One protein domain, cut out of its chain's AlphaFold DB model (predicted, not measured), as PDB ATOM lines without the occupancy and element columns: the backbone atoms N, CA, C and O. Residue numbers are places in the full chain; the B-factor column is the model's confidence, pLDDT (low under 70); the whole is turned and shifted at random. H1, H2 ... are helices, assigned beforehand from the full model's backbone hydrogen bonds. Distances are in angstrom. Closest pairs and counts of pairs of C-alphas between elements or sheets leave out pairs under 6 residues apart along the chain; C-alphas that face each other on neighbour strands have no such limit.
ATOM      1  N   GLU A  10     -50.273  -8.030 -25.731       80.00
ATOM      2  CA  GLU A  10     -51.016  -6.847 -25.267       80.00
ATOM      3  C   GLU A  10     -51.294  -6.921 -23.762       80.00
ATOM      4  O   GLU A  10     -51.100  -5.961 -23.015       80.00
ATOM      5  N   LYS A  11     -51.688  -8.106 -23.284       79.00
ATOM      6  CA  LYS A  11     -51.925  -8.362 -21.860       79.00
ATOM      7  C   LYS A  11     -50.625  -8.292 -21.056       79.00
ATOM      8  O   LYS A  11     -50.656  -7.864 -19.902       79.00
ATOM      9  N   LEU A  12     -49.486  -8.647 -21.646       84.19
ATOM     10  CA  LEU A  12     -48.183  -8.541 -20.988       84.19
ATOM     11  C   LEU A  12     -47.824  -7.092 -20.671       84.19
ATOM     12  O   LEU A  12     -47.370  -6.812 -19.563       84.19
ATOM     13  N   HIS A  13     -48.118  -6.163 -21.580       83.06
ATOM     14  CA  HIS A  13     -47.844  -4.741 -21.376       83.06
ATOM     15  C   HIS A  13     -48.489  -4.175 -20.095       83.06
ATOM     16  O   HIS A  13     -47.877  -3.361 -19.404       83.06
ATOM     17  N   TYR A  14     -49.692  -4.628 -19.727       82.94
ATOM     18  CA  TYR A  14     -50.345  -4.203 -18.483       82.94
ATOM     19  C   TYR A  14     -49.643  -4.732 -17.229       82.94
ATOM     20  O   TYR A  14     -49.500  -3.991 -16.258       82.94
ATOM     21  N   CYS A  15     -49.163  -5.978 -17.256       82.75
ATOM     22  CA  CYS A  15     -48.375  -6.545 -16.162       82.75
ATOM     23  C   CYS A  15     -47.043  -5.808 -15.983       82.75
ATOM     24  O   CYS A  15     -46.651  -5.546 -14.850       82.75
ATOM     25  N   LEU A  16     -46.389  -5.415 -17.083       83.50
ATOM     26  CA  LEU A  16     -45.117  -4.681 -17.065       83.50
ATOM     27  C   LEU A  16     -45.227  -3.259 -16.487       83.50
ATOM     28  O   LEU A  16     -44.216  -2.663 -16.132       83.50
ATOM     29  N   LYS A  17     -46.440  -2.702 -16.377       84.50
ATOM     30  CA  LYS A  17     -46.683  -1.410 -15.707       84.50
ATOM     31  C   LYS A  17     -46.797  -1.525 -14.186       84.50
ATOM     32  O   LYS A  17     -46.802  -0.499 -13.507       84.50
ATOM     33  N   LEU A  18     -46.965  -2.732 -13.648       86.25
ATOM     34  CA  LEU A  18     -47.067  -2.953 -12.208       86.25
ATOM     35  C   LEU A  18     -45.678  -2.936 -11.569       86.25
ATOM     36  O   LEU A  18     -44.691  -3.291 -12.200       86.25
ATOM     37  N   HIS A  19     -45.610  -2.588 -10.284       86.56
ATOM     38  CA  HIS A  19     -44.396  -2.821  -9.508       86.56
ATOM     39  C   HIS A  19     -44.115  -4.325  -9.383       86.56
ATOM     40  O   HIS A  19     -45.047  -5.111  -9.183       86.56
ATOM     41  N   ASP A  20     -42.842  -4.717  -9.401       88.69
ATOM     42  CA  ASP A  20     -42.434  -6.129  -9.410       88.69
ATOM     43  C   ASP A  20     -43.008  -6.921  -8.231       88.69
ATOM     44  O   ASP A  20     -43.576  -7.998  -8.413       88.69
ATOM     45  N   TYR A  21     -42.968  -6.349  -7.023       91.88
ATOM     46  CA  TYR A  21     -43.542  -6.987  -5.834       91.88
ATOM     47  C   TYR A  21     -45.072  -7.127  -5.922       91.88
ATOM     48  O   TYR A  21     -45.641  -8.088  -5.412       91.88
ATOM     49  N   THR A  22     -45.760  -6.197  -6.599       92.44
ATOM     50  CA  THR A  22     -47.215  -6.281  -6.827       92.44
ATOM     51  C   THR A  22     -47.522  -7.453  -7.750       92.44
ATOM     52  O   THR A  22     -48.435  -8.232  -7.470       92.44
ATOM     53  N   LEU A  23     -46.766  -7.592  -8.839       92.75
ATOM     54  CA  LEU A  23     -46.917  -8.703  -9.771       92.75
ATOM     55  C   LEU A  23     -46.613 -10.045  -9.086       92.75
ATOM     56  O   LEU A  23     -47.396 -10.988  -9.216       92.75
ATOM     57  N   GLU A  24     -45.540 -10.111  -8.295       94.12
ATOM     58  CA  GLU A  24     -45.165 -11.306  -7.537       94.12
ATOM     59  C   GLU A  24     -46.258 -11.726  -6.547       94.12
ATOM     60  O   GLU A  24     -46.645 -12.896  -6.535       94.12
ATOM     61  N   HIS A  25     -46.824 -10.788  -5.778       94.94
ATOM     62  CA  HIS A  25     -47.936 -11.090  -4.877       94.94
ATOM     63  C   HIS A  25     -49.149 -11.644  -5.623       94.94
ATOM     64  O   HIS A  25     -49.718 -12.638  -5.182       94.94
ATOM     65  N   ARG A  26     -49.543 -11.046  -6.756       94.31
ATOM     66  CA  ARG A  26     -50.687 -11.539  -7.545       94.31
ATOM     67  C   ARG A  26     -50.468 -12.969  -8.020       94.31
ATOM     68  O   ARG A  26     -51.355 -13.802  -7.880       94.31
ATOM     69  N   ILE A  27     -49.282 -13.252  -8.553       94.69
ATOM     70  CA  ILE A  27     -48.918 -14.589  -9.025       94.69
ATOM     71  C   ILE A  27     -48.923 -15.585  -7.862       94.69
ATOM     72  O   ILE A  27     -49.513 -16.655  -7.989       94.69
ATOM     73  N   LYS A  28     -48.290 -15.251  -6.731       95.19
ATOM     74  CA  LYS A  28     -48.216 -16.150  -5.572       95.19
ATOM     75  C   LYS A  28     -49.584 -16.414  -4.954       95.19
ATOM     76  O   LYS A  28     -49.858 -17.559  -4.635       95.19
ATOM     77  N   VAL A  29     -50.466 -15.418  -4.887       95.44
ATOM     78  CA  VAL A  29     -51.844 -15.625  -4.417       95.44
ATOM     79  C   VAL A  29     -52.592 -16.619  -5.304       95.44
ATOM     80  O   VAL A  29     -53.249 -17.515  -4.789       95.44
ATOM     81  N   LEU A  30     -52.472 -16.509  -6.633       95.38
ATOM     82  CA  LEU A  30     -53.096 -17.478  -7.543       95.38
ATOM     83  C   LEU A  30     -52.543 -18.900  -7.326       95.38
ATOM     84  O   LEU A  30     -53.297 -19.863  -7.426       95.38
ATOM     85  N   LYS A  31     -51.257 -19.043  -6.972       94.19
ATOM     86  CA  LYS A  31     -50.684 -20.344  -6.581       94.19
ATOM     87  C   LYS A  31     -51.237 -20.847  -5.251       94.19
ATOM     88  O   LYS A  31     -51.616 -22.005  -5.163       94.19
ATOM     89  N   GLU A  32     -51.307 -19.984  -4.242       93.81
ATOM     90  CA  GLU A  32     -51.783 -20.318  -2.892       93.81
ATOM     91  C   GLU A  32     -53.236 -20.796  -2.894       93.81
ATOM     92  O   GLU A  32     -53.576 -21.729  -2.176       93.81
ATOM     93  N   ILE A  33     -54.085 -20.216  -3.747       93.25
ATOM     94  CA  ILE A  33     -55.473 -20.674  -3.901       93.25
ATOM     95  C   ILE A  33     -55.613 -21.908  -4.809       93.25
ATOM     96  O   ILE A  33     -56.716 -22.421  -4.986       93.25
ATOM     97  N   GLY A  34     -54.507 -22.406  -5.367       92.62
ATOM     98  CA  GLY A  34     -54.446 -23.651  -6.128       92.62
ATOM     99  C   GLY A  34     -54.825 -23.542  -7.602       92.62
ATOM    100  O   GLY A  34     -55.346 -24.508  -8.149       92.62
ATOM    101  N   VAL A  35     -54.583 -22.398  -8.254       94.38
ATOM    102  CA  VAL A  35     -54.727 -22.288  -9.717       94.38
ATOM    103  C   VAL A  35     -53.654 -23.155 -10.395       94.38
ATOM    104  O   VAL A  35     -52.466 -22.855 -10.236       94.38
ATOM    105  N   PRO A  36     -54.025 -24.178 -11.189       90.75
ATOM    106  CA  PRO A  36     -53.058 -25.114 -11.765       90.75
ATOM    107  C   PRO A  36     -52.200 -24.474 -12.862       90.75
ATOM    108  O   PRO A  36     -50.989 -24.679 -12.917       90.75
ATOM    109  N   VAL A  37     -52.815 -23.654 -13.722       91.81
ATOM    110  CA  VAL A  37     -52.133 -22.934 -14.806       91.81
ATOM    111  C   VAL A  37     -52.467 -21.454 -14.718       91.81
ATOM    112  O   VAL A  37     -53.587 -21.023 -15.000       91.81
ATOM    113  N   ILE A  38     -51.476 -20.649 -14.343       92.56
ATOM    114  CA  ILE A  38     -51.650 -19.204 -14.196       92.56
ATOM    115  C   ILE A  38     -51.570 -18.550 -15.572       92.56
ATOM    116  O   ILE A  38     -50.489 -18.388 -16.136       92.56
ATOM    117  N   LYS A  39     -52.730 -18.142 -16.084       91.25
ATOM    118  CA  LYS A  39     -52.853 -17.340 -17.305       91.25
ATOM    119  C   LYS A  39     -52.649 -15.860 -17.005       91.25
ATOM    120  O   LYS A  39     -53.115 -15.345 -15.985       91.25
ATOM    121  N   LEU A  40     -52.045 -15.137 -17.940       90.06
ATOM    122  CA  LEU A  40     -51.811 -13.694 -17.816       90.06
ATOM    123  C   LEU A  40     -53.102 -12.874 -17.648       90.06
ATOM    124  O   LEU A  40     -53.124 -11.850 -16.964       90.06
ATOM    125  N   SER A  41     -54.204 -13.343 -18.240       89.06
ATOM    126  CA  SER A  41     -55.532 -12.736 -18.095       89.06
ATOM    127  C   SER A  41     -56.022 -12.724 -16.642       89.06
ATOM    128  O   SER A  41     -56.552 -11.706 -16.195       89.06
ATOM    129  N   LEU A  42     -55.776 -13.807 -15.895       90.88
ATOM    130  CA  LEU A  42     -56.121 -13.915 -14.477       90.88
ATOM    131  C   LEU A  42     -55.289 -12.948 -13.631       90.88
ATOM    132  O   LEU A  42     -55.827 -12.302 -12.738       90.88
ATOM    133  N   VAL A  43     -53.996 -12.799 -13.934       91.75
ATOM    134  CA  VAL A  43     -53.089 -11.886 -13.213       91.75
ATOM    135  C   VAL A  43     -53.481 -10.418 -13.431       91.75
ATOM    136  O   VAL A  43     -53.527  -9.631 -12.477       91.75
ATOM    137  N   ASN A  44     -53.798 -10.042 -14.672       89.06
ATOM    138  CA  ASN A  44     -54.213  -8.680 -15.015       89.06
ATOM    139  C   ASN A  44     -55.525  -8.293 -14.337       89.06
ATOM    140  O   ASN A  44     -55.597  -7.263 -13.662       89.06
ATOM    141  N   ASN A  45     -56.531  -9.159 -14.462       88.88
ATOM    142  CA  ASN A  45     -57.889  -8.911 -13.990       88.88
ATOM    143  C   ASN A  45     -58.160  -9.548 -12.626       88.88
ATOM    144  O   ASN A  45     -59.309  -9.820 -12.283       88.88
ATOM    145  N   ILE A  46     -57.111  -9.772 -11.831       91.50
ATOM    146  CA  ILE A  46     -57.215 -10.501 -10.566       91.50
ATOM    147  C   ILE A  46     -58.273  -9.891  -9.646       91.50
ATOM    148  O   ILE A  46     -59.073 -10.618  -9.081       91.50
ATOM    149  N   LEU A  47     -58.369  -8.557  -9.573       91.25
ATOM    150  CA  LEU A  47     -59.385  -7.894  -8.758       91.25
ATOM    151  C   LEU A  47     -60.796  -8.211  -9.256       91.25
ATOM    152  O   LEU A  47     -61.646  -8.545  -8.445       91.25
ATOM    153  N   TYR A  48     -61.050  -8.159 -10.564       93.00
ATOM    154  CA  TYR A  48     -62.362  -8.506 -11.122       93.00
ATOM    155  C   TYR A  48     -62.760  -9.941 -10.761       93.00
ATOM    156  O   TYR A  48     -63.880 -10.184 -10.313       93.00
ATOM    157  N   HIS A  49     -61.824 -10.879 -10.906       93.38
ATOM    158  CA  HIS A  49     -62.039 -12.278 -10.557       93.38
ATOM    159  C   HIS A  49     -62.234 -12.479  -9.052       93.38
ATOM    160  O   HIS A  49     -63.057 -13.294  -8.650       93.38
ATOM    161  N   PHE A  50     -61.551 -11.689  -8.223       94.00
ATOM    162  CA  PHE A  50     -61.621 -11.799  -6.770       94.00
ATOM    163  C   PHE A  50     -62.946 -11.310  -6.171       94.00
ATOM    164  O   PHE A  50     -63.293 -11.716  -5.068       94.00
ATOM    165  N   HIS A  51     -63.711 -10.490  -6.899       94.62
ATOM    166  CA  HIS A  51     -65.076 -10.104  -6.511       94.62
ATOM    167  C   HIS A  51     -66.139 -11.117  -6.970       94.62
ATOM    168  O   HIS A  51     -67.329 -10.900  -6.756       94.62
ATOM    169  N   LYS A  52     -65.749 -12.209  -7.640       95.44
ATOM    170  CA  LYS A  52     -66.661 -13.317  -7.943       95.44
ATOM    171  C   LYS A  52     -66.697 -14.292  -6.772       95.44
ATOM    172  O   LYS A  52     -65.754 -14.352  -5.983       95.44
ATOM    173  N   THR A  53     -67.789 -15.049  -6.683       96.25
ATOM    174  CA  THR A  53     -67.904 -16.149  -5.724       96.25
ATOM    175  C   THR A  53     -66.807 -17.177  -5.978       96.25
ATOM    176  O   THR A  53     -66.364 -17.347  -7.120       96.25
ATOM    177  N   VAL A  54     -66.367 -17.863  -4.927       94.88
ATOM    178  CA  VAL A  54     -65.335 -18.903  -5.030       94.88
ATOM    179  C   VAL A  54     -65.736 -19.981  -6.039       94.88
ATOM    180  O   VAL A  54     -64.912 -20.340  -6.874       94.88
ATOM    181  N   SER A  55     -67.003 -20.407  -6.056       94.06
ATOM    182  CA  SER A  55     -67.533 -21.358  -7.048       94.06
ATOM    183  C   SER A  55     -67.294 -20.916  -8.500       94.06
ATOM    184  O   SER A  55     -66.667 -21.629  -9.283       94.06
ATOM    185  N   LYS A  56     -67.707 -19.690  -8.847       95.38
ATOM    186  CA  LYS A  56     -67.522 -19.110 -10.192       95.38
ATOM    187  C   LYS A  56     -66.051 -18.904 -10.536       95.38
ATOM    188  O   LYS A  56     -65.654 -18.994 -11.697       95.38
ATOM    189  N   PHE A  57     -65.236 -18.567  -9.540       95.69
ATOM    190  CA  PHE A  57     -63.803 -18.424  -9.740       95.69
ATOM    191  C   PHE A  57     -63.134 -19.770 -10.022       95.69
ATOM    192  O   PHE A  57     -62.338 -19.837 -10.956       95.69
ATOM    193  N   LYS A  58     -63.474 -20.823  -9.267       95.25
ATOM    194  CA  LYS A  58     -62.942 -22.179  -9.458       95.25
ATOM    195  C   LYS A  58     -63.199 -22.673 -10.878       95.25
ATOM    196  O   LYS A  58     -62.246 -23.026 -11.567       95.25
ATOM    197  N   GLU A  59     -64.439 -22.560 -11.354       94.06
ATOM    198  CA  GLU A  59     -64.814 -22.891 -12.734       94.06
ATOM    199  C   GLU A  59     -63.957 -22.118 -13.750       94.06
ATOM    200  O   GLU A  59     -63.351 -22.697 -14.647       94.06
ATOM    201  N   LYS A  60     -63.821 -20.796 -13.574       92.69
ATOM    202  CA  LYS A  60     -63.061 -19.953 -14.508       92.69
ATOM    203  C   LYS A  60     -61.554 -20.224 -14.497       92.69
ATOM    204  O   LYS A  60     -60.891 -20.030 -15.521       92.69
ATOM    205  N   ALA A  61     -61.009 -20.573 -13.337       92.81
ATOM    206  CA  ALA A  61     -59.589 -20.814 -13.117       92.81
ATOM    207  C   ALA A  61     -59.197 -22.291 -13.292       92.81
ATOM    208  O   ALA A  61     -58.022 -22.615 -13.113       92.81
ATOM    209  N   ASN A  62     -60.146 -23.154 -13.672       93.19
ATOM    210  CA  ASN A  62     -59.984 -24.605 -13.781       93.19
ATOM    211  C   ASN A  62     -59.487 -25.250 -12.473       93.19
ATOM    212  O   ASN A  62     -58.619 -26.119 -12.495       93.19
ATOM    213  N   ILE A  63     -60.006 -24.792 -11.334       93.69
ATOM    214  CA  ILE A  63     -59.783 -25.417 -10.028       93.69
ATOM    215  C   ILE A  63     -60.916 -26.434  -9.800       93.69
ATOM    216  O   ILE A  63     -62.076 -26.054  -9.979       93.69
ATOM    217  N   PRO A  64     -60.626 -27.686  -9.392       93.06
ATOM    218  CA  PRO A  64     -61.652 -28.669  -9.043       93.06
ATOM    219  C   PRO A  64     -62.655 -28.126  -8.016       93.06
ATOM    220  O   PRO A  64     -62.274 -27.422  -7.075       93.06
ATOM    221  N   ALA A  65     -63.941 -28.442  -8.188       89.50
ATOM    222  CA  ALA A  65     -65.009 -27.905  -7.342       89.50
ATOM    223  C   ALA A  65     -64.840 -28.333  -5.875       89.50
ATOM    224  O   ALA A  65     -65.025 -27.529  -4.958       89.50
ATOM    225  N   GLU A  66     -64.386 -29.566  -5.670       87.38
ATOM    226  CA  GLU A  66     -64.159 -30.218  -4.381       87.38
ATOM    227  C   GLU A  66     -62.914 -29.676  -3.665       87.38
ATOM    228  O   GLU A  66     -62.751 -29.859  -2.459       87.38
ATOM    229  N   GLN A  67     -62.024 -28.989  -4.389       87.38
ATOM    230  CA  GLN A  67     -60.772 -28.505  -3.827       87.38
ATOM    231  C   GLN A  67     -61.027 -27.423  -2.775       87.38
ATOM    232  O   GLN A  67     -61.610 -26.364  -3.043       87.38
ATOM    233  N   ASN A  68     -60.520 -27.658  -1.568       85.44
ATOM    234  CA  ASN A  68     -60.573 -26.687  -0.490       85.44
ATOM    235  C   ASN A  68     -59.415 -25.684  -0.617       85.44
ATOM    236  O   ASN A  68     -58.252 -26.011  -0.383       85.44
ATOM    237  N   ILE A  69     -59.742 -24.438  -0.967       88.12
ATOM    238  CA  ILE A  69     -58.762 -23.354  -1.123       88.12
ATOM    239  C   ILE A  69     -57.984 -23.109   0.176       88.12
ATOM    240  O   ILE A  69     -56.770 -22.918   0.134       88.12
ATOM    241  N   ALA A  70     -58.651 -23.127   1.333       87.25
ATOM    242  CA  ALA A  70     -57.980 -22.926   2.613       87.25
ATOM    243  C   ALA A  70     -56.994 -24.059   2.925       87.25
ATOM    244  O   ALA A  70     -55.900 -23.777   3.409       87.25
ATOM    245  N   ALA A  71     -57.327 -25.309   2.589       85.88
ATOM    246  CA  ALA A  71     -56.409 -26.433   2.779       85.88
ATOM    247  C   ALA A  71     -55.095 -26.233   2.003       85.88
ATOM    248  O   ALA A  71     -54.014 -26.455   2.545       85.88
ATOM    249  N   ASN A  72     -55.165 -25.704   0.779       87.00
ATOM    250  CA  ASN A  72     -53.968 -25.364   0.006       87.00
ATOM    251  C   ASN A  72     -53.156 -24.224   0.626       87.00
ATOM    252  O   ASN A  72     -51.931 -24.304   0.679       87.00
ATOM    253  N   ILE A  73     -53.827 -23.173   1.108       87.25
ATOM    254  CA  ILE A  73     -53.165 -22.031   1.757       87.25
ATOM    255  C   ILE A  73     -52.386 -22.487   2.999       87.25
ATOM    256  O   ILE A  73     -51.290 -21.986   3.251       87.25
ATOM    257  N   PHE A  74     -52.946 -23.421   3.771       84.06
ATOM    258  CA  PHE A  74     -52.357 -23.911   5.019       84.06
ATOM    259  C   PHE A  74     -51.523 -25.192   4.863       84.06
ATOM    260  O   PHE A  74     -50.904 -25.620   5.834       84.06
ATOM    261  N   GLY A  75     -51.453 -25.773   3.662       75.06
ATOM    262  CA  GLY A  75     -50.642 -26.957   3.370       75.06
ATOM    263  C   GLY A  75     -51.176 -28.268   3.959       75.06
ATOM    264  O   GLY A  75     -50.379 -29.160   4.236       75.06
ATOM    265  N   GLY A  76     -52.489 -28.393   4.175       73.31
ATOM    266  CA  GLY A  76     -53.097 -29.602   4.738       73.31
ATOM    267  C   GLY A  76     -54.468 -29.371   5.372       73.31
ATOM    268  O   GLY A  76     -55.195 -28.448   5.000       73.31
ATOM    269  N   GLU A  77     -54.827 -30.227   6.329       63.59
ATOM    270  CA  GLU A  77     -56.098 -30.130   7.048       63.59
ATOM    271  C   GLU A  77     -56.206 -28.824   7.839       63.59
ATOM    272  O   GLU A  77     -55.268 -28.368   8.498       63.59
ATOM    273  N   ILE A  78     -57.384 -28.203   7.763       65.75
ATOM    274  CA  ILE A  78     -57.679 -26.979   8.500       65.75
ATOM    275  C   ILE A  78     -57.759 -27.347   9.988       65.75
ATOM    276  O   ILE A  78     -58.606 -28.168  10.339       65.75
ATOM    277  N   PRO A  79     -56.956 -26.734  10.877       61.12
ATOM    278  CA  PRO A  79     -56.977 -27.075  12.295       61.12
ATOM    279  C   PRO A  79     -58.392 -26.962  12.889       61.12
ATOM    280  O   PRO A  79     -59.038 -25.916  12.762       61.12
ATOM    281  N   GLU A  80     -58.858 -28.014  13.570       56.69
ATOM    282  CA  GLU A  80     -60.242 -28.166  14.066       56.69
ATOM    283  C   GLU A  80     -60.699 -27.030  15.002       56.69
ATOM    284  O   GLU A  80     -61.889 -26.708  15.099       56.69
ATOM    285  N   ASN A  81     -59.734 -26.358  15.628       56.69
ATOM    286  CA  ASN A  81     -59.885 -25.314  16.638       56.69
ATOM    287  C   ASN A  81     -60.396 -23.972  16.055       56.69
ATOM    288  O   ASN A  81     -60.400 -22.956  16.754       56.69
ATOM    289  N   LEU A  82     -60.761 -23.910  14.767       61.81
ATOM    290  CA  LEU A  82     -60.935 -22.661  14.014       61.81
ATOM    291  C   LEU A  82     -62.383 -22.425  13.570       61.81
ATOM    292  O   LEU A  82     -62.726 -22.504  12.392       61.81
ATOM    293  N   ILE A  83     -63.226 -22.030  14.527       59.25
ATOM    294  CA  ILE A  83     -64.649 -21.686  14.329       59.25
ATOM    295  C   ILE A  83     -64.850 -20.651  13.200       59.25
ATOM    296  O   ILE A  83     -65.826 -20.720  12.457       59.25
ATOM    297  N   HIS A  84     -63.912 -19.713  13.017       63.88
ATOM    298  CA  HIS A  84     -63.984 -18.704  11.953       63.88
ATOM    299  C   HIS A  84     -63.704 -19.262  10.551       63.88
ATOM    300  O   HIS A  84     -64.309 -18.790   9.592       63.88
ATOM    301  N   LEU A  85     -62.843 -20.281  10.420       68.75
ATOM    302  CA  LEU A  85     -62.582 -20.931   9.130       68.75
ATOM    303  C   LEU A  85     -63.704 -21.902   8.746       68.75
ATOM    304  O   LEU A  85     -63.929 -22.112   7.561       68.75
ATOM    305  N   LYS A  86     -64.484 -22.404   9.714       65.25
ATOM    306  CA  LYS A  86     -65.705 -23.192   9.447       65.25
ATOM    307  C   LYS A  86     -66.797 -22.397   8.716       65.25
ATOM    308  O   LYS A  86     -67.688 -22.995   8.128       65.25
ATOM    309  N   LYS A  87     -66.740 -21.057   8.738       71.25
ATOM    310  CA  LYS A  87     -67.665 -20.185   7.987       71.25
ATOM    311  C   LYS A  87     -67.266 -20.000   6.520       71.25
ATOM    312  O   LYS A  87     -68.053 -19.437   5.758       71.25
ATOM    313  N   LEU A  88     -66.066 -20.434   6.129       81.88
ATOM    314  CA  LEU A  88     -65.609 -20.352   4.748       81.88
ATOM    315  C   LEU A  88     -66.441 -21.288   3.876       81.88
ATOM    316  O   LEU A  88     -66.484 -22.493   4.101       81.88
ATOM    317  N   ASN A  89     -67.098 -20.718   2.874       85.62
ATOM    318  CA  ASN A  89     -67.910 -21.454   1.920       85.62
ATOM    319  C   ASN A  89     -67.766 -20.845   0.524       85.62
ATOM    320  O   ASN A  89     -67.269 -19.725   0.364       85.62
ATOM    321  N   ASP A  90     -68.240 -21.579  -0.479       86.81
ATOM    322  CA  ASP A  90     -68.050 -21.209  -1.879       86.81
ATOM    323  C   ASP A  90     -68.961 -20.057  -2.358       86.81
ATOM    324  O   ASP A  90     -68.789 -19.558  -3.477       86.81
ATOM    325  N   ASN A  91     -69.895 -19.600  -1.512       89.69
ATOM    326  CA  ASN A  91     -70.770 -18.454  -1.784       89.69
ATOM    327  C   ASN A  91     -70.095 -17.114  -1.467       89.69
ATOM    328  O   ASN A  91     -70.518 -16.086  -1.997       89.69
ATOM    329  N   LEU A  92     -69.046 -17.111  -0.636       91.88
ATOM    330  CA  LEU A  92     -68.235 -15.920  -0.389       91.88
ATOM    331  C   LEU A  92     -67.490 -15.501  -1.656       91.88
ATOM    332  O   LEU A  92     -67.160 -16.330  -2.514       91.88
ATOM    333  N   THR A  93     -67.167 -14.214  -1.762       94.75
ATOM    334  CA  THR A  93     -66.215 -13.780  -2.785       94.75
ATOM    335  C   THR A  93     -64.823 -14.325  -2.472       94.75
ATOM    336  O   THR A  93     -64.447 -14.494  -1.309       94.75
ATOM    337  N   VAL A  94     -64.015 -14.572  -3.505       93.94
ATOM    338  CA  VAL A  94     -62.621 -15.019  -3.315       93.94
ATOM    339  C   VAL A  94     -61.839 -14.014  -2.466       93.94
ATOM    340  O   VAL A  94     -60.998 -14.412  -1.663       93.94
ATOM    341  N   LEU A  95     -62.123 -12.715  -2.609       92.75
ATOM    342  CA  LEU A  95     -61.501 -11.673  -1.801       92.75
ATOM    343  C   LEU A  95     -61.814 -11.845  -0.313       92.75
ATOM    344  O   LEU A  95     -60.882 -11.882   0.483       92.75
ATOM    345  N   GLU A  96     -63.086 -11.966   0.064       91.75
ATOM    346  CA  GLU A  96     -63.500 -12.143   1.466       91.75
ATOM    347  C   GLU A  96     -62.948 -13.444   2.051       91.75
ATOM    348  O   GLU A  96     -62.408 -13.456   3.162       91.75
ATOM    349  N   TYR A  97     -63.024 -14.524   1.270       92.75
ATOM    350  CA  TYR A  97     -62.482 -15.828   1.632       92.75
ATOM    351  C   TYR A  97     -60.988 -15.710   1.954       92.75
ATOM    352  O   TYR A  97     -60.531 -16.059   3.043       92.75
ATOM    353  N   TYR A  98     -60.220 -15.145   1.023       92.75
ATOM    354  CA  TYR A  98     -58.775 -15.034   1.146       92.75
ATOM    355  C   TYR A  98     -58.354 -14.043   2.245       92.75
ATOM    356  O   TYR A  98     -57.396 -14.294   2.975       92.75
ATOM    357  N   GLN A  99     -59.077 -12.932   2.421       91.31
ATOM    358  CA  GLN A  99     -58.831 -11.982   3.512       91.31
ATOM    359  C   GLN A  99     -59.059 -12.620   4.885       91.31
ATOM    360  O   GLN A  99     -58.277 -12.373   5.802       91.31
ATOM    361  N   THR A 100     -60.065 -13.486   5.014       90.12
ATOM    362  CA  THR A 100     -60.304 -14.260   6.241       90.12
ATOM    363  C   THR A 100     -59.117 -15.176   6.549       90.12
ATOM    364  O   THR A 100     -58.619 -15.181   7.677       90.12
ATOM    365  N   CYS A 101     -58.585 -15.881   5.543       90.25
ATOM    366  CA  CYS A 101     -57.360 -16.676   5.691       90.25
ATOM    367  C   CYS A 101     -56.150 -15.806   6.076       90.25
ATOM    368  O   CYS A 101     -55.394 -16.158   6.982       90.25
ATOM    369  N   LEU A 102     -55.974 -14.648   5.437       90.81
ATOM    370  CA  LEU A 102     -54.861 -13.732   5.704       90.81
ATOM    371  C   LEU A 102     -54.893 -13.178   7.139       90.81
ATOM    372  O   LEU A 102     -53.854 -13.139   7.802       90.81
ATOM    373  N   LEU A 103     -56.069 -12.787   7.640       90.25
ATOM    374  CA  LEU A 103     -56.247 -12.356   9.032       90.25
ATOM    375  C   LEU A 103     -55.945 -13.485  10.014       90.25
ATOM    376  O   LEU A 103     -55.340 -13.245  11.055       90.25
ATOM    377  N   HIS A 104     -56.303 -14.722   9.675       88.62
ATOM    378  CA  HIS A 104     -55.939 -15.867  10.498       88.62
ATOM    379  C   HIS A 104     -54.410 -16.042  10.595       88.62
ATOM    380  O   HIS A 104     -53.861 -16.250  11.683       88.62
ATOM    381  N   CYS A 105     -53.704 -15.873   9.474       89.88
ATOM    382  CA  CYS A 105     -52.243 -15.977   9.411       89.88
ATOM    383  C   CYS A 105     -51.526 -14.927  10.269       89.88
ATOM    384  O   CYS A 105     -50.428 -15.194  10.757       89.88
ATOM    385  N   LYS A 106     -52.144 -13.762  10.501       90.19
ATOM    386  CA  LYS A 106     -51.593 -12.660  11.306       90.19
ATOM    387  C   LYS A 106     -51.061 -13.108  12.667       90.19
ATOM    388  O   LYS A 106     -49.948 -12.742  13.045       90.19
ATOM    389  N   ASN A 107     -51.845 -13.904  13.389       84.81
ATOM    390  CA  ASN A 107     -51.494 -14.319  14.746       84.81
ATOM    391  C   ASN A 107     -50.621 -15.574  14.741       84.81
ATOM    392  O   ASN A 107     -49.676 -15.658  15.515       84.81
ATOM    393  N   ARG A 108     -50.918 -16.539  13.862       84.06
ATOM    394  CA  ARG A 108     -50.261 -17.853  13.892       84.06
ATOM    395  C   ARG A 108     -48.970 -17.932  13.092       84.06
ATOM    396  O   ARG A 108     -48.000 -18.498  13.571       84.06
ATOM    397  N   ILE A 109     -48.976 -17.401  11.874       86.62
ATOM    398  CA  ILE A 109     -47.860 -17.548  10.932       86.62
ATOM    399  C   ILE A 109     -46.950 -16.327  11.014       86.62
ATOM    400  O   ILE A 109     -45.734 -16.441  11.122       86.62
ATOM    401  N   PHE A 110     -47.543 -15.138  10.969       91.06
ATOM    402  CA  PHE A 110     -46.785 -13.894  10.927       91.06
ATOM    403  C   PHE A 110     -46.291 -13.476  12.313       91.06
ATOM    404  O   PHE A 110     -45.292 -12.762  12.399       91.06
ATOM    405  N   ASN A 111     -46.966 -13.918  13.382       89.06
ATOM    406  CA  ASN A 111     -46.717 -13.493  14.759       89.06
ATOM    407  C   ASN A 111     -46.664 -11.954  14.870       89.06
ATOM    408  O   ASN A 111     -45.657 -11.380  15.277       89.06
ATOM    409  N   VAL A 112     -47.715 -11.278  14.385       89.88
ATOM    410  CA  VAL A 112     -47.864  -9.807  14.430       89.88
ATOM    411  C   VAL A 112     -49.257  -9.390  14.933       89.88
ATOM    412  O   VAL A 112     -49.978  -8.657  14.249       89.88
ATOM    413  N   PRO A 113     -49.679  -9.834  16.134       89.56
ATOM    414  CA  PRO A 113     -51.022  -9.549  16.652       89.56
ATOM    415  C   PRO A 113     -51.310  -8.044  16.792       89.56
ATOM    416  O   PRO A 113     -52.448  -7.609  16.631       89.56
ATOM    417  N   TYR A 114     -50.266  -7.240  17.002       88.62
ATOM    418  CA  TYR A 114     -50.312  -5.784  17.165       88.62
ATOM    419  C   TYR A 114     -50.545  -4.993  15.864       88.62
ATOM    420  O   TYR A 114     -50.745  -3.776  15.915       88.62
ATOM    421  N   LEU A 115     -50.450  -5.626  14.689       87.69
ATOM    422  CA  LEU A 115     -50.601  -4.932  13.410       87.69
ATOM    423  C   LEU A 115     -52.084  -4.642  13.140       87.69
ATOM    424  O   LEU A 115     -52.911  -5.525  13.285       87.69
ATOM    425  N   ASP A 116     -52.449  -3.434  12.720       88.31
ATOM    426  CA  ASP A 116     -53.845  -3.124  12.372       88.31
ATOM    427  C   ASP A 116     -54.308  -3.957  11.157       88.31
ATOM    428  O   ASP A 116     -53.622  -4.037  10.131       88.31
ATOM    429  N   ASP A 117     -55.492  -4.559  11.250       89.38
ATOM    430  CA  ASP A 117     -56.098  -5.352  10.179       89.38
ATOM    431  C   ASP A 117     -56.258  -4.534   8.891       89.38
ATOM    432  O   ASP A 117     -55.995  -5.038   7.799       89.38
ATOM    433  N   LYS A 118     -56.566  -3.233   8.977       86.00
ATOM    434  CA  LYS A 118     -56.648  -2.347   7.799       86.00
ATOM    435  C   LYS A 118     -55.313  -2.239   7.068       86.00
ATOM    436  O   LYS A 118     -55.276  -2.130   5.837       86.00
ATOM    437  N   ILE A 119     -54.204  -2.283   7.804       82.50
ATOM    438  CA  ILE A 119     -52.858  -2.276   7.229       82.50
ATOM    439  C   ILE A 119     -52.611  -3.581   6.471       82.50
ATOM    440  O   ILE A 119     -52.196  -3.554   5.302       82.50
ATOM    441  N   LEU A 120     -52.917  -4.709   7.112       84.19
ATOM    442  CA  LEU A 120     -52.740  -6.032   6.525       84.19
ATOM    443  C   LEU A 120     -53.662  -6.259   5.321       84.19
ATOM    444  O   LEU A 120     -53.240  -6.872   4.344       84.19
ATOM    445  N   LEU A 121     -54.870  -5.698   5.318       83.62
ATOM    446  CA  LEU A 121     -55.852  -5.918   4.258       83.62
ATOM    447  C   LEU A 121     -55.746  -4.912   3.105       83.62
ATOM    448  O   LEU A 121     -55.734  -5.324   1.948       83.62
ATOM    449  N   GLN A 122     -55.639  -3.605   3.370       71.44
ATOM    450  CA  GLN A 122     -55.979  -2.599   2.347       71.44
ATOM    451  C   GLN A 122     -54.961  -1.469   2.149       71.44
ATOM    452  O   GLN A 122     -54.884  -0.931   1.046       71.44
ATOM    453  N   LYS A 123     -54.154  -1.112   3.159       69.19
ATOM    454  CA  LYS A 123     -53.406   0.165   3.145       69.19
ATOM    455  C   LYS A 123     -52.378   0.321   2.015       69.19
ATOM    456  O   LYS A 123     -52.252   1.408   1.468       69.19
ATOM    457  N   HIS A 124     -51.645  -0.743   1.675       66.06
ATOM    458  CA  HIS A 124     -50.481  -0.647   0.771       66.06
ATOM    459  C   HIS A 124     -50.615  -1.465  -0.513       66.06
ATOM    460  O   HIS A 124     -50.083  -1.097  -1.554       66.06
ATOM    461  N   LEU A 125     -51.331  -2.586  -0.440       80.19
ATOM    462  CA  LEU A 125     -51.561  -3.489  -1.561       80.19
ATOM    463  C   LEU A 125     -52.854  -4.263  -1.305       80.19
ATOM    464  O   LEU A 125     -53.007  -4.835  -0.228       80.19
ATOM    465  N   LYS A 126     -53.777  -4.294  -2.271       83.44
ATOM    466  CA  LYS A 126     -55.094  -4.938  -2.090       83.44
ATOM    467  C   LYS A 126     -55.022  -6.465  -1.983       83.44
ATOM    468  O   LYS A 126     -55.863  -7.067  -1.333       83.44
ATOM    469  N   ILE A 127     -54.039  -7.079  -2.640       89.19
ATOM    470  CA  ILE A 127     -53.866  -8.534  -2.704       89.19
ATOM    471  C   ILE A 127     -52.455  -8.857  -2.233       89.19
ATOM    472  O   ILE A 127     -51.492  -8.446  -2.877       89.19
ATOM    473  N   LYS A 128     -52.339  -9.576  -1.116       92.62
ATOM    474  CA  LYS A 128     -51.059  -9.945  -0.508       92.62
ATOM    475  C   LYS A 128     -50.967 -11.459  -0.380       92.62
ATOM    476  O   LYS A 128     -51.812 -12.076   0.255       92.62
ATOM    477  N   SER A 129     -49.927 -12.035  -0.962       94.62
ATOM    478  CA  SER A 129     -49.599 -13.450  -0.766       94.62
ATOM    479  C   SER A 129     -49.185 -13.714   0.679       94.62
ATOM    480  O   SER A 129     -48.342 -12.993   1.220       94.62
ATOM    481  N   ILE A 130     -49.784 -14.738   1.285       94.62
ATOM    482  CA  ILE A 130     -49.518 -15.145   2.670       94.62
ATOM    483  C   ILE A 130     -48.076 -15.637   2.798       94.62
ATOM    484  O   ILE A 130     -47.349 -15.172   3.677       94.62
ATOM    485  N   SER A 131     -47.631 -16.506   1.885       94.31
ATOM    486  CA  SER A 131     -46.263 -17.039   1.879       94.31
ATOM    487  C   SER A 131     -45.225 -15.935   1.701       94.31
ATOM    488  O   SER A 131     -44.200 -15.923   2.378       94.31
ATOM    489  N   MET A 132     -45.502 -14.956   0.836       95.06
ATOM    490  CA  MET A 132     -44.601 -13.834   0.604       95.06
ATOM    491  C   MET A 132     -44.509 -12.923   1.827       95.06
ATOM    492  O   MET A 132     -43.405 -12.547   2.197       95.06
ATOM    493  N   VAL A 133     -45.630 -12.614   2.491       95.50
ATOM    494  CA  VAL A 133     -45.612 -11.835   3.742       95.50
ATOM    495  C   VAL A 133     -44.840 -12.576   4.838       95.50
ATOM    496  O   VAL A 133     -44.006 -11.962   5.504       95.50
ATOM    497  N   ALA A 134     -45.066 -13.883   5.005       95.38
ATOM    498  CA  ALA A 134     -44.352 -14.699   5.990       95.38
ATOM    499  C   ALA A 134     -42.833 -14.695   5.750       95.38
ATOM    500  O   ALA A 134     -42.059 -14.387   6.660       95.38
ATOM    501  N   GLU A 135     -42.403 -14.967   4.516       96.62
ATOM    502  CA  GLU A 135     -40.985 -14.964   4.147       96.62
ATOM    503  C   GLU A 135     -40.356 -13.572   4.272       96.62
ATOM    504  O   GLU A 135     -39.235 -13.439   4.764       96.62
ATOM    505  N   THR A 136     -41.077 -12.515   3.899       97.12
ATOM    506  CA  THR A 136     -40.599 -11.140   4.073       97.12
ATOM    507  C   THR A 136     -40.415 -10.801   5.546       97.12
ATOM    508  O   THR A 136     -39.372 -10.266   5.912       97.12
ATOM    509  N   LEU A 137     -41.355 -11.162   6.423       97.12
ATOM    510  CA  LEU A 137     -41.201 -10.967   7.870       97.12
ATOM    511  C   LEU A 137     -40.002 -11.740   8.433       97.12
ATOM    512  O   LEU A 137     -39.278 -11.204   9.274       97.12
ATOM    513  N   LYS A 138     -39.753 -12.960   7.946       97.25
ATOM    514  CA  LYS A 138     -38.577 -13.753   8.319       97.25
ATOM    515  C   LYS A 138     -37.277 -13.041   7.939       97.25
ATOM    516  O   LYS A 138     -36.408 -12.895   8.791       97.25
ATOM    517  N   VAL A 139     -37.163 -12.543   6.707       97.69
ATOM    518  CA  VAL A 139     -35.991 -11.774   6.241       97.69
ATOM    519  C   VAL A 139     -35.826 -10.472   7.033       97.69
ATOM    520  O   VAL A 139     -34.727 -10.149   7.480       97.69
ATOM    521  N   LEU A 140     -36.913  -9.738   7.279       97.69
ATOM    522  CA  LEU A 140     -36.879  -8.502   8.069       97.69
ATOM    523  C   LEU A 140     -36.344  -8.749   9.490       97.69
ATOM    524  O   LEU A 140     -35.501  -7.990   9.972       97.69
ATOM    525  N   ARG A 141     -36.804  -9.811  10.156       96.75
ATOM    526  CA  ARG A 141     -36.393 -10.157  11.527       96.75
ATOM    527  C   ARG A 141     -34.988 -10.750  11.580       96.75
ATOM    528  O   ARG A 141     -34.173 -10.325  12.396       96.75
ATOM    529  N   ASN A 142     -34.679 -11.698  10.702       96.94
ATOM    530  CA  ASN A 142     -33.432 -12.456  10.779       96.94
ATOM    531  C   ASN A 142     -32.256 -11.699  10.166       96.94
ATOM    532  O   ASN A 142     -31.199 -11.629  10.795       96.94
ATOM    533  N   ASP A 143     -32.454 -11.098   8.995       96.06
ATOM    534  CA  ASP A 143     -31.363 -10.535   8.196       96.06
ATOM    535  C   ASP A 143     -31.209  -9.033   8.472       96.06
ATOM    536  O   ASP A 143     -30.097  -8.523   8.599       96.06
ATOM    537  N   LEU A 144     -32.328  -8.319   8.645       96.44
ATOM    538  CA  LEU A 144     -32.341  -6.876   8.926       96.44
ATOM    539  C   LEU A 144     -32.532  -6.522  10.408       96.44
ATOM    540  O   LEU A 144     -32.464  -5.341  10.762       96.44
ATOM    541  N   LYS A 145     -32.755  -7.513  11.283       96.56
ATOM    542  CA  LYS A 145     -32.952  -7.319  12.731       96.56
ATOM    543  C   LYS A 145     -34.032  -6.273  13.038       96.56
ATOM    544  O   LYS A 145     -33.794  -5.330  13.800       96.56
ATOM    545  N   TYR A 146     -35.177  -6.371  12.363       96.88
ATOM    546  CA  TYR A 146     -36.364  -5.583  12.693       96.88
ATOM    547  C   TYR A 146     -37.015  -6.156  13.948       96.88
ATOM    548  O   TYR A 146     -37.269  -7.358  14.017       96.88
ATOM    549  N   ASP A 147     -37.317  -5.277  14.896       94.62
ATOM    550  CA  ASP A 147     -38.234  -5.573  15.989       94.62
ATOM    551  C   ASP A 147     -39.687  -5.288  15.569       94.62
ATOM    552  O   ASP A 147     -39.984  -4.787  14.473       94.62
ATOM    553  N   ASP A 148     -40.611  -5.632  16.458       93.19
ATOM    554  CA  ASP A 148     -42.038  -5.507  16.205       93.19
ATOM    555  C   ASP A 148     -42.484  -4.042  16.039       93.19
ATOM    556  O   ASP A 148     -43.309  -3.740  15.167       93.19
ATOM    557  N   GLU A 149     -41.878  -3.111  16.783       93.75
ATOM    558  CA  GLU A 149     -42.152  -1.671  16.689       93.75
ATOM    559  C   GLU A 149     -41.693  -1.083  15.348       93.75
ATOM    560  O   GLU A 149     -42.401  -0.281  14.725       93.75
ATOM    561  N   MET A 150     -40.550  -1.524  14.824       94.62
ATOM    562  CA  MET A 150     -40.067  -1.143  13.500       94.62
ATOM    563  C   MET A 150     -40.998  -1.632  12.393       94.62
ATOM    564  O   MET A 150     -41.269  -0.870  11.454       94.62
ATOM    565  N   ILE A 151     -41.500  -2.866  12.500       94.31
ATOM    566  CA  ILE A 151     -42.490  -3.424  11.564       94.31
ATOM    567  C   ILE A 151     -43.791  -2.624  11.647       94.31
ATOM    568  O   ILE A 151     -44.340  -2.239  10.615       94.31
ATOM    569  N   LYS A 152     -44.265  -2.305  12.856       92.12
ATOM    570  CA  LYS A 152     -45.479  -1.506  13.078       92.12
ATOM    571  C   LYS A 152     -45.361  -0.118  12.446       92.12
ATOM    572  O   LYS A 152     -46.219   0.284  11.654       92.12
ATOM    573  N   LYS A 153     -44.261   0.587  12.730       92.38
ATOM    574  CA  LYS A 153     -43.967   1.929  12.205       92.38
ATOM    575  C   LYS A 153     -43.838   1.941  10.682       92.38
ATOM    576  O   LYS A 153     -44.302   2.879  10.038       92.38
ATOM    577  N   ASN A 154     -43.244   0.897  10.104       93.19
ATOM    578  CA  ASN A 154     -42.955   0.805   8.672       93.19
ATOM    579  C   ASN A 154     -43.741  -0.314   7.989       93.19
ATOM    580  O   ASN A 154     -43.224  -0.991   7.111       93.19
ATOM    581  N   SER A 155     -45.004  -0.495   8.356       92.12
ATOM    582  CA  SER A 155     -45.816  -1.637   7.919       92.12
ATOM    583  C   SER A 155     -45.955  -1.846   6.408       92.12
ATOM    584  O   SER A 155     -46.361  -2.922   5.980       92.12
ATOM    585  N   SER A 156     -45.608  -0.862   5.576       91.31
ATOM    586  CA  SER A 156     -45.528  -1.045   4.126       91.31
ATOM    587  C   SER A 156     -44.450  -2.042   3.701       91.31
ATOM    588  O   SER A 156     -44.570  -2.610   2.623       91.31
ATOM    589  N   VAL A 157     -43.418  -2.302   4.509       94.19
ATOM    590  CA  VAL A 157     -42.323  -3.200   4.103       94.19
ATOM    591  C   VAL A 157     -42.728  -4.670   4.061       94.19
ATOM    592  O   VAL A 157     -42.044  -5.456   3.420       94.19
ATOM    593  N   ILE A 158     -43.850  -5.054   4.680       94.12
ATOM    594  CA  ILE A 158     -44.311  -6.453   4.696       94.12
ATOM    595  C   ILE A 158     -44.711  -6.964   3.303       94.12
ATOM    596  O   ILE A 158     -44.824  -8.169   3.111       94.12
ATOM    597  N   VAL A 159     -44.942  -6.055   2.343       94.06
ATOM    598  CA  VAL A 159     -45.239  -6.397   0.939       94.06
ATOM    599  C   VAL A 159     -44.007  -6.355   0.032       94.06
ATOM    600  O   VAL A 159     -44.124  -6.498  -1.184       94.06
ATOM    601  N   ALA A 160     -42.822  -6.108   0.590       95.38
ATOM    602  CA  ALA A 160     -41.584  -6.186  -0.170       95.38
ATOM    603  C   ALA A 160     -41.317  -7.630  -0.614       95.38
ATOM    604  O   ALA A 160     -41.759  -8.582   0.030       95.38
ATOM    605  N   SER A 161     -40.570  -7.796  -1.707       95.81
ATOM    606  CA  SER A 161     -40.141  -9.121  -2.156       95.81
ATOM    607  C   SER A 161     -38.951  -9.609  -1.329       95.81
ATOM    608  O   SER A 161     -37.930  -8.918  -1.301       95.81
ATOM    609  N   PRO A 162     -39.031 -10.792  -0.686       96.62
ATOM    610  CA  PRO A 162     -37.941 -11.298   0.148       96.62
ATOM    611  C   PRO A 162     -36.674 -11.547  -0.680       96.62
ATOM    612  O   PRO A 162     -35.569 -11.259  -0.226       96.62
ATOM    613  N   ASP A 163     -36.827 -11.990  -1.931       95.62
ATOM    614  CA  ASP A 163     -35.704 -12.205  -2.847       95.62
ATOM    615  C   ASP A 163     -35.043 -10.885  -3.252       95.62
ATOM    616  O   ASP A 163     -33.817 -10.803  -3.338       95.62
ATOM    617  N   ASN A 164     -35.833  -9.827  -3.453       96.12
ATOM    618  CA  ASN A 164     -35.291  -8.500  -3.736       96.12
ATOM    619  C   ASN A 164     -34.532  -7.932  -2.528       96.12
ATOM    620  O   ASN A 164     -33.455  -7.368  -2.703       96.12
ATOM    621  N   ILE A 165     -35.035  -8.131  -1.303       97.38
ATOM    622  CA  ILE A 165     -34.321  -7.726  -0.082       97.38
ATOM    623  C   ILE A 165     -32.983  -8.465   0.025       97.38
ATOM    624  O   ILE A 165     -31.952  -7.829   0.234       97.38
ATOM    625  N   ARG A 166     -32.971  -9.789  -0.172       97.06
ATOM    626  CA  ARG A 166     -31.725 -10.576  -0.182       97.06
ATOM    627  C   ARG A 166     -30.775 -10.100  -1.280       97.06
ATOM    628  O   ARG A 166     -29.582  -9.971  -1.045       97.06
ATOM    629  N   THR A 167     -31.301  -9.761  -2.455       96.75
ATOM    630  CA  THR A 167     -30.501  -9.202  -3.554       96.75
ATOM    631  C   THR A 167     -29.892  -7.854  -3.174       96.75
ATOM    632  O   THR A 167     -28.716  -7.639  -3.454       96.75
ATOM    633  N   LEU A 168     -30.633  -6.963  -2.502       96.81
ATOM    634  CA  LEU A 168     -30.090  -5.711  -1.961       96.81
ATOM    635  C   LEU A 168     -28.954  -5.989  -0.968       96.81
ATOM    636  O   LEU A 168     -27.878  -5.418  -1.104       96.81
ATOM    637  N   LEU A 169     -29.169  -6.888  -0.007       97.06
ATOM    638  CA  LEU A 169     -28.161  -7.237   1.000       97.06
ATOM    639  C   LEU A 169     -26.895  -7.844   0.380       97.06
ATOM    640  O   LEU A 169     -25.791  -7.494   0.779       97.06
ATOM    641  N   ASN A 170     -27.046  -8.700  -0.630       96.44
ATOM    642  CA  ASN A 170     -25.923  -9.364  -1.293       96.44
ATOM    643  C   ASN A 170     -25.198  -8.454  -2.296       96.44
ATOM    644  O   ASN A 170     -24.022  -8.659  -2.582       96.44
ATOM    645  N   SER A 171     -25.892  -7.462  -2.862       95.75
ATOM    646  CA  SER A 171     -25.321  -6.570  -3.881       95.75
ATOM    647  C   SER A 171     -24.512  -5.417  -3.295       95.75
ATOM    648  O   SER A 171     -23.753  -4.784  -4.031       95.75
ATOM    649  N   PHE A 172     -24.694  -5.107  -2.008       95.69
ATOM    650  CA  PHE A 172     -24.096  -3.941  -1.370       95.69
ATOM    651  C   PHE A 172     -23.581  -4.280   0.025       95.69
ATOM    652  O   PHE A 172     -24.340  -4.712   0.881       95.69
ATOM    653  N   THR A 173     -22.312  -3.983   0.289       95.81
ATOM    654  CA  THR A 173     -21.770  -3.947   1.656       95.81
ATOM    655  C   THR A 173     -22.152  -2.638   2.352       95.81
ATOM    656  O   THR A 173     -22.594  -2.621   3.503       95.81
ATOM    657  N   GLU A 174     -22.063  -1.532   1.614       96.06
ATOM    658  CA  GLU A 174     -22.445  -0.194   2.042       96.06
ATOM    659  C   GLU A 174     -23.109   0.607   0.914       96.06
ATOM    660  O   GLU A 174     -22.883   0.374  -0.275       96.06
ATOM    661  N   ILE A 175     -23.931   1.584   1.297       95.81
ATOM    662  CA  ILE A 175     -24.524   2.571   0.395       95.81
ATOM    663  C   ILE A 175     -24.284   3.960   0.980       95.81
ATOM    664  O   ILE A 175     -24.682   4.251   2.109       95.81
ATOM    665  N   LEU A 176     -23.653   4.838   0.190       94.56
ATOM    666  CA  LEU A 176     -23.343   6.220   0.573       94.56
ATOM    667  C   LEU A 176     -22.545   6.281   1.896       94.56
ATOM    668  O   LEU A 176     -22.843   7.098   2.771       94.56
ATOM    669  N   GLY A 177     -21.568   5.386   2.080       93.88
ATOM    670  CA  GLY A 177     -20.739   5.292   3.291       93.88
ATOM    671  C   GLY A 177     -21.503   4.885   4.558       93.88
ATOM    672  O   GLY A 177     -21.137   5.292   5.658       93.88
ATOM    673  N   MET A 178     -22.625   4.174   4.415       96.31
ATOM    674  CA  MET A 178     -23.364   3.565   5.521       96.31
ATOM    675  C   MET A 178     -23.499   2.062   5.261       96.31
ATOM    676  O   MET A 178     -23.925   1.701   4.161       96.31
ATOM    677  N   PRO A 179     -23.220   1.188   6.248       97.62
ATOM    678  CA  PRO A 179     -23.443  -0.245   6.093       97.62
ATOM    679  C   PRO A 179     -24.890  -0.548   5.677       97.62
ATOM    680  O   PRO A 179     -25.830   0.107   6.144       97.62
ATOM    681  N   ILE A 180     -25.074  -1.536   4.797       97.44
ATOM    682  CA  ILE A 180     -26.353  -1.780   4.112       97.44
ATOM    683  C   ILE A 180     -27.527  -2.024   5.074       97.44
ATOM    684  O   ILE A 180     -28.615  -1.487   4.869       97.44
ATOM    685  N   VAL A 181     -27.318  -2.773   6.160       97.31
ATOM    686  CA  VAL A 181     -28.383  -3.100   7.121       97.31
ATOM    687  C   VAL A 181     -28.899  -1.835   7.835       97.31
ATOM    688  O   VAL A 181     -30.090  -1.532   7.707       97.31
ATOM    689  N   PRO A 182     -28.056  -1.026   8.514       97.06
ATOM    690  CA  PRO A 182     -28.457   0.284   9.035       97.06
ATOM    691  C   PRO A 182     -29.092   1.206   7.989       97.06
ATOM    692  O   PRO A 182     -30.059   1.908   8.295       97.06
ATOM    693  N   PHE A 183     -28.580   1.194   6.754       97.12
ATOM    694  CA  PHE A 183     -29.112   2.011   5.666       97.12
ATOM    695  C   PHE A 183     -30.564   1.651   5.336       97.12
ATOM    696  O   PHE A 183     -31.430   2.529   5.316       97.12
ATOM    697  N   LEU A 184     -30.856   0.363   5.155       97.12
ATOM    698  CA  LEU A 184     -32.202  -0.122   4.851       97.12
ATOM    699  C   LEU A 184     -33.166   0.061   6.034       97.12
ATOM    700  O   LEU A 184     -34.321   0.427   5.819       97.12
ATOM    701  N   LYS A 185     -32.685  -0.076   7.278       96.19
ATOM    702  CA  LYS A 185     -33.459   0.253   8.493       96.19
ATOM    703  C   LYS A 185     -33.848   1.733   8.548       96.19
ATOM    704  O   LYS A 185     -34.965   2.067   8.940       96.19
ATOM    705  N   LYS A 186     -32.931   2.626   8.159       95.75
ATOM    706  CA  LYS A 186     -33.151   4.080   8.151       95.75
ATOM    707  C   LYS A 186     -34.064   4.528   7.007       95.75
ATOM    708  O   LYS A 186     -34.823   5.484   7.174       95.75
ATOM    709  N   TYR A 187     -34.008   3.843   5.864       95.94
ATOM    710  CA  TYR A 187     -34.776   4.167   4.658       95.94
ATOM    711  C   TYR A 187     -35.599   2.961   4.158       95.94
ATOM    712  O   TYR A 187     -35.373   2.461   3.056       95.94
ATOM    713  N   PRO A 188     -36.611   2.518   4.928       95.50
ATOM    714  CA  PRO A 188     -37.324   1.257   4.697       95.50
ATOM    715  C   PRO A 188     -38.070   1.179   3.359       95.50
ATOM    716  O   PRO A 188     -38.261   0.095   2.820       95.50
ATOM    717  N   TYR A 189     -38.467   2.314   2.777       94.50
ATOM    718  CA  TYR A 189     -39.124   2.343   1.466       94.50
ATOM    719  C   TYR A 189     -38.218   1.862   0.319       94.50
ATOM    720  O   TYR A 189     -38.733   1.527  -0.747       94.50
ATOM    721  N   ILE A 190     -36.896   1.813   0.520       96.25
ATOM    722  CA  ILE A 190     -35.942   1.269  -0.459       96.25
ATOM    723  C   ILE A 190     -36.124  -0.244  -0.617       96.25
ATOM    724  O   ILE A 190     -35.919  -0.762  -1.707       96.25
ATOM    725  N   LEU A 191     -36.618  -0.948   0.409       96.38
ATOM    726  CA  LEU A 191     -36.934  -2.382   0.326       96.38
ATOM    727  C   LEU A 191     -38.019  -2.693  -0.721       96.38
ATOM    728  O   LEU A 191     -38.112  -3.819  -1.205       96.38
ATOM    729  N   LEU A 192     -38.833  -1.692  -1.073       94.31
ATOM    730  CA  LEU A 192     -39.872  -1.779  -2.102       94.31
ATOM    731  C   LEU A 192     -39.352  -1.444  -3.509       94.31
ATOM    732  O   LEU A 192     -40.116  -1.534  -4.468       94.31
ATOM    733  N   GLN A 193     -38.095  -1.012  -3.633       94.25
ATOM    734  CA  GLN A 193     -37.471  -0.664  -4.908       94.25
ATOM    735  C   GLN A 193     -36.668  -1.841  -5.449       94.25
ATOM    736  O   GLN A 193     -36.063  -2.590  -4.685       94.25
TER     737      GLN A 193
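AT A GLANCE: This is residues 10 to 193 of the 361 residues of an uncharacterized protein of Solenopsis invicta (UniProt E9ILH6). What is the main picture? Two groups of mostly short helices, H3 to H8 with the longest helix, H7, and H9 to H14, make the two ends of a slab; H2 lies in the middle and crosses H9. H1 lies at one margin by H3, and the long loop of residues 75 to 93 lies at another. How is it made up? The printed part has 184 residues with fourteen named helices, H1 to H14 in chain order, and no named strand: all helix. It is compact, with a radius of gyration of the C-alphas of 17.5 A, and only just flat, spanning 56 by 46 by 25 A.

IN THESE COORDINATES: Where is the longest helix? H7, residues 94 to 108, runs 21.4 A from C-alpha 94 at (-62.621, -15.019, -3.315) to C-alpha 108 at (-50.261, -17.853, 13.892). Which others are long? H2, residues 20 to 32, and H9, residues 130 to 142, are each 18.2 A long; H12, residues 162 to 171, is 14.1 A. Where are the rest? H1 is residues 10 to 16, H3 40 to 44, H4 46 to 50, H5 54 to 61, H6 69 to 74 and H8 117 to 123. H10 is residues 148 to 153, H11 155 to 159, H13 180 to 186 and H14 188 to 192.

HOW THE PARTS SIT: What touches H7? With 3 pairs of C-alphas within 8 A each, it only just touches H4 through residues 94 to 95 alone (closest C-alphas Phe 50 and Val 94, 4.8 A), H5 through 94 to 97 alone (Val 54 and Val 94, 5.0 A) and H8 through 99 to 103 alone (Gln 99 and Leu 121, 6.8 A). What stands round H2? It touches H9, through residues 130 to 132 of H9 alone, at a steep tilt of 57 degrees, opposite ways, the closest C-alphas being His 25 and Met 132, 7.0 A. It touches H3, which touches H1, and only just touches H6 with residue 32 alone. How does the other end sit? H9 touches H12 at a tilt of 35.2 degrees, only just steep, the closest C-alphas being Thr 136 and Pro 162, 4.7 A; H11 touches H9 and H14, H9 and H10 are near each other, and H13 is close to but not clearly touching H12. Are the backbones in order? Every O i to N i+4 pair is within hydrogen-bond range in H2 to H6, H9, H10, H12 and H13, against 9 of 11 in H7, 2 of 3 in H8, 1 of 3 in H1 and 0 of 1 in H11 and H14; for O i to N i+3, H1 has 4 of 4, H11 1 of 2 and H14 2 of 2.

THE WHOLE: How large is it? The two C-alphas farthest apart, those of Glu 66 and Gly 177, are 56.6 A apart. Is it unbroken? The printed part has no cut, and the link from H6 to H7, 19 residues, is long. Where is confidence low? Residues 77 to 86 and 123 to 124 have pLDDT under 70; the mean of the printed part is 89.8.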